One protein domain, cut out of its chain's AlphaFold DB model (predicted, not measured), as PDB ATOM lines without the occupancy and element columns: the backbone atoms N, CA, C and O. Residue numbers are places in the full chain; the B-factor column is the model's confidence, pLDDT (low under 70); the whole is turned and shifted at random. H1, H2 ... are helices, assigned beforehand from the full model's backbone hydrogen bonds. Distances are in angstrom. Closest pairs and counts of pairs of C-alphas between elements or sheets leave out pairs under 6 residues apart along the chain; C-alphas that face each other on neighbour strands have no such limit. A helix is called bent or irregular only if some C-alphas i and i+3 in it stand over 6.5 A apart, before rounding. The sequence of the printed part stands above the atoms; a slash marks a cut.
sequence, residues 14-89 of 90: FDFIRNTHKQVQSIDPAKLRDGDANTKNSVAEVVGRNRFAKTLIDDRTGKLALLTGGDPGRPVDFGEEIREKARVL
ATOM      1  N   PHE A  14     196.145 261.142 158.203       94.12
ATOM      2  CA  PHE A  14     197.512 261.604 157.982       94.12
ATOM      3  C   PHE A  14     198.312 261.625 159.287       94.12
ATOM      4  O   PHE A  14     199.412 261.070 159.338       94.12
ATOM      5  N   ASP A  15     197.769 262.219 160.352       95.56
ATOM      6  CA  ASP A  15     198.459 262.283 161.638       95.56
ATOM      7  C   ASP A  15     198.648 260.891 162.257       95.56
ATOM      8  O   ASP A  15     199.737 260.561 162.735       95.56
ATOM      9  N   PHE A  16     197.634 260.026 162.162       96.12
ATOM     10  CA  PHE A  16     197.706 258.643 162.624       96.12
ATOM     11  C   PHE A  16     198.837 257.861 161.939       96.12
ATOM     12  O   PHE A  16     199.641 257.211 162.619       96.12
ATOM     13  N   ILE A  17     198.937 257.942 160.607       95.81
ATOM     14  CA  ILE A  17     199.987 257.276 159.823       95.81
ATOM     15  C   ILE A  17     201.355 257.889 160.139       95.81
ATOM     16  O   ILE A  17     202.312 257.160 160.403       95.81
ATOM     17  N   ARG A  18     201.450 259.222 160.196       96.88
ATOM     18  CA  ARG A  18     202.687 259.939 160.530       96.88
ATOM     19  C   ARG A  18     203.232 259.531 161.898       96.88
ATOM     20  O   ARG A  18     204.432 259.304 162.032       96.88
ATOM     21  N   ASN A  19     202.374 259.429 162.909       97.25
ATOM     22  CA  ASN A  19     202.786 259.033 164.255       97.25
ATOM     23  C   ASN A  19     203.175 257.550 164.318       97.25
ATOM     24  O   ASN A  19     204.155 257.212 164.976       97.25
ATOM     25  N   THR A  20     202.496 256.684 163.556       96.69
ATOM     26  CA  THR A  20     202.894 255.273 163.402       96.69
ATOM     27  C   THR A  20     204.287 255.155 162.775       96.69
ATOM     28  O   THR A  20     205.133 254.419 163.274       96.69
ATOM     29  N   HIS A  21     204.576 255.941 161.736       96.12
ATOM     30  CA  HIS A  21     205.902 255.989 161.118       96.12
ATOM     31  C   HIS A  21     206.986 256.487 162.087       96.12
ATOM     32  O   HIS A  21     208.063 255.901 162.162       96.12
ATOM     33  N   LYS A  22     206.709 257.529 162.881       97.38
ATOM     34  CA  LYS A  22     207.641 257.983 163.931       97.38
ATOM     35  C   LYS A  22     207.923 256.888 164.962       97.38
ATOM     36  O   LYS A  22     209.065 256.741 165.383       97.38
ATOM     37  N   GLN A  23     206.909 256.108 165.337       96.06
ATOM     38  CA  GLN A  23     207.085 254.977 166.247       96.06
ATOM     39  C   GLN A  23     208.015 253.918 165.643       96.06
ATOM     40  O   GLN A  23     208.937 253.477 166.325       96.06
ATOM     41  N   VAL A  24     207.864 253.590 164.353       95.38
ATOM     42  CA  VAL A  24     208.815 252.721 163.629       95.38
ATOM     43  C   VAL A  24     210.245 253.246 163.728       95.38
ATOM     44  O   VAL A  24     211.150 252.491 164.061       95.38
ATOM     45  N   GLN A  25     210.450 254.541 163.479       96.44
ATOM     46  CA  GLN A  25     211.781 255.157 163.522       96.44
ATOM     47  C   GLN A  25     212.409 255.154 164.922       96.44
ATOM     48  O   GLN A  25     213.627 255.240 165.039       96.44
ATOM     49  N   SER A  26     211.593 255.055 165.976       95.12
ATOM     50  CA  SER A  26     212.065 254.976 167.364       95.12
ATOM     51  C   SER A  26     212.454 253.565 167.820       95.12
ATOM     52  O   SER A  26     212.999 253.416 168.913       95.12
ATOM     53  N   ILE A  27     212.182 252.530 167.017       96.00
ATOM     54  CA  ILE A  27     212.518 251.143 167.357       96.00
ATOM     55  C   ILE A  27     214.025 250.939 167.220       96.00
ATOM     56  O   ILE A  27     214.590 251.117 166.144       96.00
ATOM     57  N   ASP A  28     214.660 250.509 168.310       96.25
ATOM     58  CA  ASP A  28     216.076 250.150 168.335       96.25
ATOM     59  C   ASP A  28     216.279 248.733 167.756       96.25
ATOM     60  O   ASP A  28     215.838 247.747 168.365       96.25
ATOM     61  N   PRO A  29     216.960 248.588 166.602       94.88
ATOM     62  CA  PRO A  29     217.164 247.284 165.984       94.88
ATOM     63  C   PRO A  29     218.019 246.339 166.831       94.88
ATOM     64  O   PRO A  29     217.837 245.126 166.740       94.88
ATOM     65  N   ALA A  30     218.948 246.855 167.644       96.94
ATOM     66  CA  ALA A  30     219.799 246.020 168.486       96.94
ATOM     67  C   ALA A  30     218.969 245.364 169.595       96.94
ATOM     68  O   ALA A  30     218.952 244.141 169.714       96.94
ATOM     69  N   LYS A  31     218.158 246.155 170.306       96.75
ATOM     70  CA  LYS A  31     217.256 245.642 171.351       96.75
ATOM     71  C   LYS A  31     216.238 244.645 170.817       96.75
ATOM     72  O   LYS A  31     215.933 243.657 171.482       96.75
ATOM     73  N   LEU A  32     215.728 244.871 169.604       94.38
ATOM     74  CA  LEU A  32     214.826 243.920 168.961       94.38
ATOM     75  C   LEU A  32     215.514 242.567 168.723       94.38
ATOM     76  O   LEU A  32     214.919 241.524 169.004       94.38
ATOM     77  N   ARG A  33     216.761 242.583 168.231       94.62
ATOM     78  CA  ARG A  33     217.564 241.371 167.986       94.62
ATOM     79  C   ARG A  33     217.903 240.635 169.278       94.62
ATOM     80  O   ARG A  33     217.810 239.412 169.303       94.62
ATOM     81  N   ASP A  34     218.189 241.376 170.340       97.19
ATOM     82  CA  ASP A  34     218.459 240.831 171.676       97.19
ATOM     83  C   ASP A  34     217.182 240.351 172.385       97.19
ATOM     84  O   ASP A  34     217.220 239.759 173.462       97.19
ATOM     85  N   GLY A  35     216.024 240.555 171.755       94.75
ATOM     86  CA  GLY A  35     214.762 239.994 172.189       94.75
ATOM     87  C   GLY A  35     214.046 240.795 173.273       94.75
ATOM     88  O   GLY A  35     213.136 240.231 173.889       94.75
ATOM     89  N   ASP A  36     214.401 242.068 173.463       97.25
ATOM     90  CA  ASP A  36     213.790 242.979 174.433       97.25
ATOM     91  C   ASP A  36     212.259 243.016 174.301       97.25
ATOM     92  O   ASP A  36     211.699 243.243 173.222       97.25
ATOM     93  N   ALA A  37     211.567 242.787 175.418       96.25
ATOM     94  CA  ALA A  37     210.113 242.657 175.437       96.25
ATOM     95  C   ALA A  37     209.404 243.967 175.060       96.25
ATOM     96  O   ALA A  37     208.422 243.946 174.318       96.25
ATOM     97  N   ASN A  38     209.919 245.114 175.511       94.88
ATOM     98  CA  ASN A  38     209.318 246.420 175.224       94.88
ATOM     99  C   ASN A  38     209.433 246.779 173.738       94.88
ATOM    100  O   ASN A  38     208.484 247.278 173.127       94.88
ATOM    101  N   THR A  39     210.579 246.466 173.139       95.62
ATOM    102  CA  THR A  39     210.832 246.669 171.714       95.62
ATOM    103  C   THR A  39     209.954 245.743 170.870       95.62
ATOM    104  O   THR A  39     209.331 246.196 169.911       95.62
ATOM    105  N   LYS A  40     209.797 244.472 171.268       96.50
ATOM    106  CA  LYS A  40     208.852 243.537 170.627       96.50
ATOM    107  C   LYS A  40     207.404 244.025 170.699       96.50
ATOM    108  O   LYS A  40     206.700 243.973 169.693       96.50
ATOM    109  N   ASN A  41     206.970 244.534 171.852       96.56
ATOM    110  CA  ASN A  41     205.625 245.087 172.017       96.56
ATOM    111  C   ASN A  41     205.405 246.310 171.116       96.56
ATOM    112  O   ASN A  41     204.374 246.400 170.455       96.56
ATOM    113  N   SER A  42     206.399 247.197 171.015       95.56
ATOM    114  CA  SER A  42     206.351 248.354 170.108       95.56
ATOM    115  C   SER A  42     206.228 247.937 168.637       95.56
ATOM    116  O   SER A  42     205.443 248.518 167.893       95.56
ATOM    117  N   VAL A  43     206.952 246.893 168.212       96.44
ATOM    118  CA  VAL A  43     206.817 246.323 166.858       96.44
ATOM    119  C   VAL A  43     205.404 245.778 166.633       96.44
ATOM    120  O   VAL A  43     204.790 246.062 165.604       96.44
ATOM    121  N   ALA A  44     204.870 245.012 167.589       96.12
ATOM    122  CA  ALA A  44     203.521 244.460 167.491       96.12
ATOM    123  C   ALA A  44     202.456 245.566 167.402       96.12
ATOM    124  O   ALA A  44     201.514 245.451 166.615       96.12
ATOM    125  N   GLU A  45     202.632 246.658 168.149       96.06
ATOM    126  CA  GLU A  45     201.755 247.822 168.078       96.06
ATOM    127  C   GLU A  45     201.792 248.465 166.689       96.06
ATOM    128  O   GLU A  45     200.738 248.656 166.086       96.06
ATOM    129  N   VAL A  46     202.979 248.730 166.135       96.44
ATOM    130  CA  VAL A  46     203.132 249.264 164.769       96.44
ATOM    131  C   VAL A  46     202.397 248.393 163.748       96.44
ATOM    132  O   VAL A  46     201.660 248.915 162.910       96.44
ATOM    133  N   VAL A  47     202.559 247.069 163.818       95.31
ATOM    134  CA  VAL A  47     201.870 246.134 162.914       95.31
ATOM    135  C   VAL A  47     200.350 246.235 163.084       95.31
ATOM    136  O   VAL A  47     199.617 246.295 162.094       95.31
ATOM    137  N   GLY A  48     199.862 246.309 164.325       96.44
ATOM    138  CA  GLY A  48     198.445 246.522 164.617       96.44
ATOM    139  C   GLY A  48     197.917 247.838 164.044       96.44
ATOM    140  O   GLY A  48     196.853 247.867 163.424       96.44
ATOM    141  N   ARG A  49     198.687 248.921 164.176       96.62
ATOM    142  CA  ARG A  49     198.349 250.246 163.643       96.62
ATOM    143  C   ARG A  49     198.310 250.258 162.118       96.62
ATOM    144  O   ARG A  49     197.401 250.862 161.560       96.62
ATOM    145  N   ASN A  50     199.213 249.549 161.443       95.69
ATOM    146  CA  ASN A  50     199.197 249.399 159.983       95.69
ATOM    147  C   ASN A  50     197.925 248.690 159.490       95.69
ATOM    148  O   ASN A  50     197.236 249.186 158.596       95.69
ATOM    149  N   ARG A  51     197.541 247.586 160.141       95.06
ATOM    150  CA  ARG A  51     196.277 246.885 159.848       95.06
ATOM    151  C   ARG A  51     195.055 247.760 160.123       95.06
ATOM    152  O   ARG A  51     194.086 247.748 159.358       95.06
ATOM    153  N   PHE A  52     195.100 248.541 161.200       95.25
ATOM    154  CA  PHE A  52     194.026 249.467 161.524       95.25
ATOM    155  C   PHE A  52     193.935 250.608 160.504       95.25
ATOM    156  O   PHE A  52     192.841 250.887 160.029       95.25
ATOM    157  N   ALA A  53     195.058 251.186 160.064       95.12
ATOM    158  CA  ALA A  53     195.086 252.193 159.001       95.12
ATOM    159  C   ALA A  53     194.416 251.687 157.716       95.12
ATOM    160  O   ALA A  53     193.599 252.396 157.135       95.12
ATOM    161  N   LYS A  54     194.686 250.438 157.313       94.88
ATOM    162  CA  LYS A  54     193.986 249.815 156.182       94.88
ATOM    163  C   LYS A  54     192.476 249.738 156.419       94.88
ATOM    164  O   LYS A  54     191.703 250.096 155.540       94.88
ATOM    165  N   THR A  55     192.056 249.306 157.608       93.50
ATOM    166  CA  THR A  55     190.630 249.233 157.977       93.50
ATOM    167  C   THR A  55     189.953 250.603 157.898       93.50
ATOM    168  O   THR A  55     188.828 250.701 157.421       93.50
ATOM    169  N   LEU A  56     190.648 251.660 158.326       94.00
ATOM    170  CA  LEU A  56     190.171 253.040 158.248       94.00
ATOM    171  C   LEU A  56     190.042 253.522 156.794       94.00
ATOM    172  O   LEU A  56     189.029 254.112 156.436       94.00
ATOM    173  N   ILE A  57     191.035 253.241 155.947       94.06
ATOM    174  CA  ILE A  57     191.018 253.593 154.514       94.06
ATOM    175  C   ILE A  57     189.906 252.846 153.762       94.06
ATOM    176  O   ILE A  57     189.293 253.382 152.837       94.06
ATOM    177  N   ASP A  58     189.633 251.606 154.162       91.94
ATOM    178  CA  ASP A  58     188.580 250.777 153.583       91.94
ATOM    179  C   ASP A  58     187.191 251.026 154.196       91.94
ATOM    180  O   ASP A  58     186.227 250.396 153.752       91.94
ATOM    181  N   ASP A  59     187.044 251.940 155.167       90.31
ATOM    182  CA  ASP A  59     185.742 252.239 155.761       90.31
ATOM    183  C   ASP A  59     184.776 252.798 154.709       90.31
ATOM    184  O   ASP A  59     184.949 253.888 154.168       90.31
ATOM    185  N   ARG A  60     183.713 252.039 154.446       84.31
ATOM    186  CA  ARG A  60     182.583 252.447 153.597       84.31
ATOM    187  C   ARG A  60     181.319 252.716 154.407       84.31
ATOM    188  O   ARG A  60     180.283 253.022 153.833       84.31
ATOM    189  N   THR A  61     181.383 252.554 155.730       88.88
ATOM    190  CA  THR A  61     180.214 252.647 156.613       88.88
ATOM    191  C   THR A  61     179.942 254.069 157.098       88.88
ATOM    192  O   THR A  61     178.891 254.312 157.682       88.88
ATOM    193  N   GLY A  62     180.882 254.998 156.890       87.50
ATOM    194  CA  GLY A  62     180.788 256.380 157.372       87.50
ATOM    195  C   GLY A  62     181.196 256.553 158.838       87.50
ATOM    196  O   GLY A  62     181.190 257.672 159.351       87.50
ATOM    197  N   LYS A  63     181.599 255.474 159.522       91.25
ATOM    198  CA  LYS A  63     182.029 255.511 160.928       91.25
ATOM    199  C   LYS A  63     183.290 256.342 161.121       91.25
ATOM    200  O   LYS A  63     183.375 257.079 162.097       91.25
ATOM    201  N   LEU A  64     184.256 256.255 160.208       91.94
ATOM    202  CA  LEU A  64     185.471 257.063 160.278       91.94
ATOM    203  C   LEU A  64     185.151 258.555 160.133       91.94
ATOM    204  O   LEU A  64     185.661 259.375 160.899       91.94
ATOM    205  N   ALA A  65     184.280 258.908 159.186       89.88
ATOM    206  CA  ALA A  65     183.819 260.283 159.025       89.88
ATOM    207  C   ALA A  65     183.151 260.778 160.317       89.88
ATOM    208  O   ALA A  65     183.570 261.799 160.853       89.88
ATOM    209  N   LEU A  66     182.243 259.990 160.902       92.19
ATOM    210  CA  LEU A  66     181.596 260.321 162.174       92.19
ATOM    211  C   LEU A  66     182.600 260.545 163.320       92.19
ATOM    212  O   LEU A  66     182.528 261.556 164.012       92.19
ATOM    213  N   LEU A  67     183.559 259.632 163.508       91.38
ATOM    214  CA  LEU A  67     184.563 259.706 164.582       91.38
ATOM    215  C   LEU A  67     185.514 260.898 164.449       91.38
ATOM    216  O   LEU A  67     186.122 261.317 165.430       91.38
ATOM    217  N   THR A  68     185.658 261.427 163.238       91.56
ATOM    218  CA  THR A  68     186.537 262.563 162.950       91.56
ATOM    219  C   THR A  68     185.775 263.882 162.849       91.56
ATOM    220  O   THR A  68     186.398 264.915 162.647       91.56
ATOM    221  N   GLY A  69     184.450 263.882 163.034       87.50
ATOM    222  CA  GLY A  69     183.616 265.086 162.928       87.50
ATOM    223  C   GLY A  69     183.259 265.479 161.488       87.50
ATOM    224  O   GLY A  69     182.868 266.617 161.245       87.50
ATOM    225  N   GLY A  70     183.413 264.560 160.534       86.50
ATOM    226  CA  GLY A  70     182.924 264.689 159.162       86.50
ATOM    227  C   GLY A  70     181.489 264.176 158.983       86.50
ATOM    228  O   GLY A  70     180.897 263.585 159.885       86.50
ATOM    229  N   ASP A  71     180.940 264.376 157.784       86.75
ATOM    230  CA  ASP A  71     179.606 263.898 157.401       86.75
ATOM    231  C   ASP A  71     179.628 262.386 157.073       86.75
ATOM    232  O   ASP A  71     180.257 261.984 156.087       86.75
ATOM    233  N   PRO A  72     178.942 261.520 157.846       87.31
ATOM    234  CA  PRO A  72     178.907 260.081 157.590       87.31
ATOM    235  C   PRO A  72     178.169 259.701 156.299       87.31
ATOM    236  O   PRO A  72     178.412 258.617 155.774       87.31
ATOM    237  N   GLY A  73     177.294 260.566 155.769       88.38
ATOM    238  CA  GLY A  73     176.630 260.360 154.479       88.38
ATOM    239  C   GLY A  73     177.550 260.607 153.280       88.38
ATOM    240  O   GLY A  73     177.205 260.257 152.151       88.38
ATOM    241  N   ARG A  74     178.726 261.202 153.517       84.12
ATOM    242  CA  ARG A  74     179.725 261.543 152.500       84.12
ATOM    243  C   ARG A  74     181.129 261.165 152.988       84.12
ATOM    244  O   ARG A  74     181.964 262.049 153.187       84.12
ATOM    245  N   PRO A  75     181.405 259.863 153.206       87.06
ATOM    246  CA  PRO A  75     182.723 259.425 153.637       87.06
ATOM    247  C   PRO A  75     183.784 259.795 152.598       87.06
ATOM    248  O   PRO A  75     183.510 259.878 151.400       87.06
ATOM    249  N   VAL A  76     185.012 259.995 153.073       88.88
ATOM    250  CA  VAL A  76     186.157 260.265 152.201       88.88
ATOM    251  C   VAL A  76     186.385 259.082 151.269       88.88
ATOM    252  O   VAL A  76     186.555 257.951 151.723       88.88
ATOM    253  N   ASP A  77     186.466 259.359 149.970       89.44
ATOM    254  CA  ASP A  77     187.034 258.413 149.022       89.44
ATOM    255  C   ASP A  77     188.529 258.682 148.852       89.44
ATOM    256  O   ASP A  77     188.946 259.724 148.350       89.44
ATOM    257  N   PHE A  78     189.342 257.727 149.290       89.88
ATOM    258  CA  PHE A  78     190.796 257.793 149.178       89.88
ATOM    259  C   PHE A  78     191.307 257.467 147.764       89.88
ATOM    260  O   PHE A  78     192.495 257.624 147.492       89.88
ATOM    261  N   GLY A  79     190.432 257.014 146.859       91.38
ATOM    262  CA  GLY A  79     190.817 256.612 145.509       91.38
ATOM    263  C   GLY A  79     191.642 255.320 145.470       91.38
ATOM    264  O   GLY A  79     191.995 254.733 146.495       91.38
ATOM    265  N   GLU A  80     191.923 254.836 144.263       93.00
ATOM    266  CA  GLU A  80     192.569 253.533 144.055       93.00
ATOM    267  C   GLU A  80     194.038 253.518 144.495       93.00
ATOM    268  O   GLU A  80     194.468 252.569 145.147       93.00
ATOM    269  N   GLU A  81     194.789 254.588 144.225       93.69
ATOM    270  CA  GLU A  81     196.219 254.659 144.548       93.69
ATOM    271  C   GLU A  81     196.483 254.481 146.053       93.69
ATOM    272  O   GLU A  81     197.349 253.702 146.458       93.69
ATOM    273  N   ILE A  82     195.725 255.184 146.902       91.81
ATOM    274  CA  ILE A  82     195.883 255.090 148.359       91.81
ATOM    275  C   ILE A  82     195.404 253.727 148.859       91.81
ATOM    276  O   ILE A  82     196.047 253.141 149.731       91.81
ATOM    277  N   ARG A  83     194.317 253.186 148.296       90.81
ATOM    278  CA  ARG A  83     193.828 251.846 148.651       90.81
ATOM    279  C   ARG A  83     194.852 250.763 148.315       90.81
ATOM    280  O   ARG A  83     195.055 249.871 149.131       90.81
ATOM    281  N   GLU A  84     195.534 250.852 147.175       92.19
ATOM    282  CA  GLU A  84     196.588 249.900 146.805       92.19
ATOM    283  C   GLU A  84     197.777 249.982 147.769       92.19
ATOM    284  O   GLU A  84     198.220 248.969 148.308       92.19
ATOM    285  N   LYS A  85     198.225 251.197 148.109       91.44
ATOM    286  CA  LYS A  85     199.263 251.391 149.137       91.44
ATOM    287  C   LYS A  85     198.819 250.905 150.521       91.44
ATOM    288  O   LYS A  85     199.649 250.480 151.314       91.44
ATOM    289  N   ALA A  86     197.527 250.935 150.833       91.19
ATOM    290  CA  ALA A  86     197.013 250.385 152.082       91.19
ATOM    291  C   ALA A  86     196.975 248.847 152.085       91.19
ATOM    292  O   ALA A  86     197.049 248.245 153.155       91.19
ATOM    293  N   ARG A  87     196.887 248.187 150.920       89.25
ATOM    294  CA  ARG A  87     196.899 246.714 150.829       89.25
ATOM    295  C   ARG A  87     198.218 246.116 151.296       89.25
ATOM    296  O   ARG A  87     198.183 245.082 151.948       89.25
ATOM    297  N   VAL A  88     199.346 246.787 151.049       88.75
ATOM    298  CA  VAL A  88     200.663 246.308 151.508       88.75
ATOM    299  C   VAL A  88     200.857 246.395 153.030       88.75
ATOM    300  O   VAL A  88     201.840 245.878 153.549       88.75
ATOM    301  N   LEU A  89     199.942 247.050 153.755       79.62
ATOM    302  CA  LEU A  89     199.994 247.184 155.215       79.62
ATOM    303  C   LEU A  89     199.405 245.976 155.972       79.62
ATOM    304  O   LEU A  89     199.473 245.965 157.205       79.62
TER     305      LEU A  89
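Overview. This is residues 14 to 89 of the 90 residues of an uncharacterized protein of Talaromyces islandicus (UniProt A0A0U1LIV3). One long helix, H3, runs along the long axis of a rod-like model, and H1 lies side by side with it in the opposite direction; the chain turns from the one to the other at one end through the short helix H2. Past the other end of H3 lie the short helix H4 and the loop of residues 69 to 78, and from there H5 folds back and packs on H3 at its last residues, 53 to 57. The printed part has 76 residues with five named helices, in the order H1, H2, H3, H4, H5, and no named strand; the class is all helix, with 53 residues in the named helices. The whole is loose, with a radius of gyration of the C-alphas of 15.2 A, and its spans are 49 by 24 by 16 A.

Arrangement. H1, residues 14 to 25, touches H3, residues 37 to 57, with 10 pairs of C-alphas within 8 A. The closest C-alphas of the two are those of Thr 20 and Val 46, 6.2 A apart. They run opposite ways at a shallow tilt of 25 degrees, and their centres are 10.3 A apart. H2, residues 29 to 33, lies between them in the chain and is apart from H1. H2 and H3 only just touch, with 3 pairs of C-alphas within 8 A, and only at the corner by their link; of H3, residues 39 to 40 alone take part. The closest C-alphas there are those of Leu 32 and Thr 39, 5.6 A apart. H3 is the hub, the helix that touches most others: H1, H2 and H5, residues 79 to 87. H4, residues 63 to 68, touches no helix; it is close to H3 but not clearly touching, the closest C-alphas being those of Leu 56 and Leu 64, 6.5 A apart. H3 and H4 run opposite ways at a steep tilt of 69.6 degrees, only just short of about perpendicular. H5 touches residues 53 to 57 of H3 alone, and the closest C-alphas are those of Lys 54 and Ala 86, 5.1 A apart. H3 and H5 run opposite ways at a shallow tilt of 27 degrees. H4 and H5 are apart, and H1 is apart from both of them. In H1, H2, H3, H4 and H5 every O i to N i+4 pair is within hydrogen-bond range.

Along the chain. H1 begins at C-alpha 14, at (197.512, 261.604, 157.982), and measures 16.6 A from first to last C-alpha. H2, from Pro 29 to Arg 33, has five residues. H3 is the longest helix, with 21 residues and 30.4 A from C-alpha 37, at (210.113, 242.657, 175.437), to C-alpha 57, at (191.018, 253.593, 154.514). H4 runs from Lys 63 to Thr 68. H5, from Gly 79 to Arg 87, is 12.8 A long and ends at C-alpha 87, at (196.899, 246.714, 150.829). It is neither bent nor irregular, but only just: C-alphas 79 and 82 are 6.0 A apart.

Size, cuts and confidence. The two C-alphas farthest apart are those of Asp 34 and Gly 73, at 49.3 A. The first and last printed C-alphas, of Phe 14 and Leu 89, are 14.9 A apart. The printed part has no cut. The links H1 to H2, H2 to H3 and H3 to H4 are tight, with 3, 3 and 5 residues; the link H4 to H5 is short, with 10 residues. The mean pLDDT of the printed part is 93.1, and no printed residue is under 70.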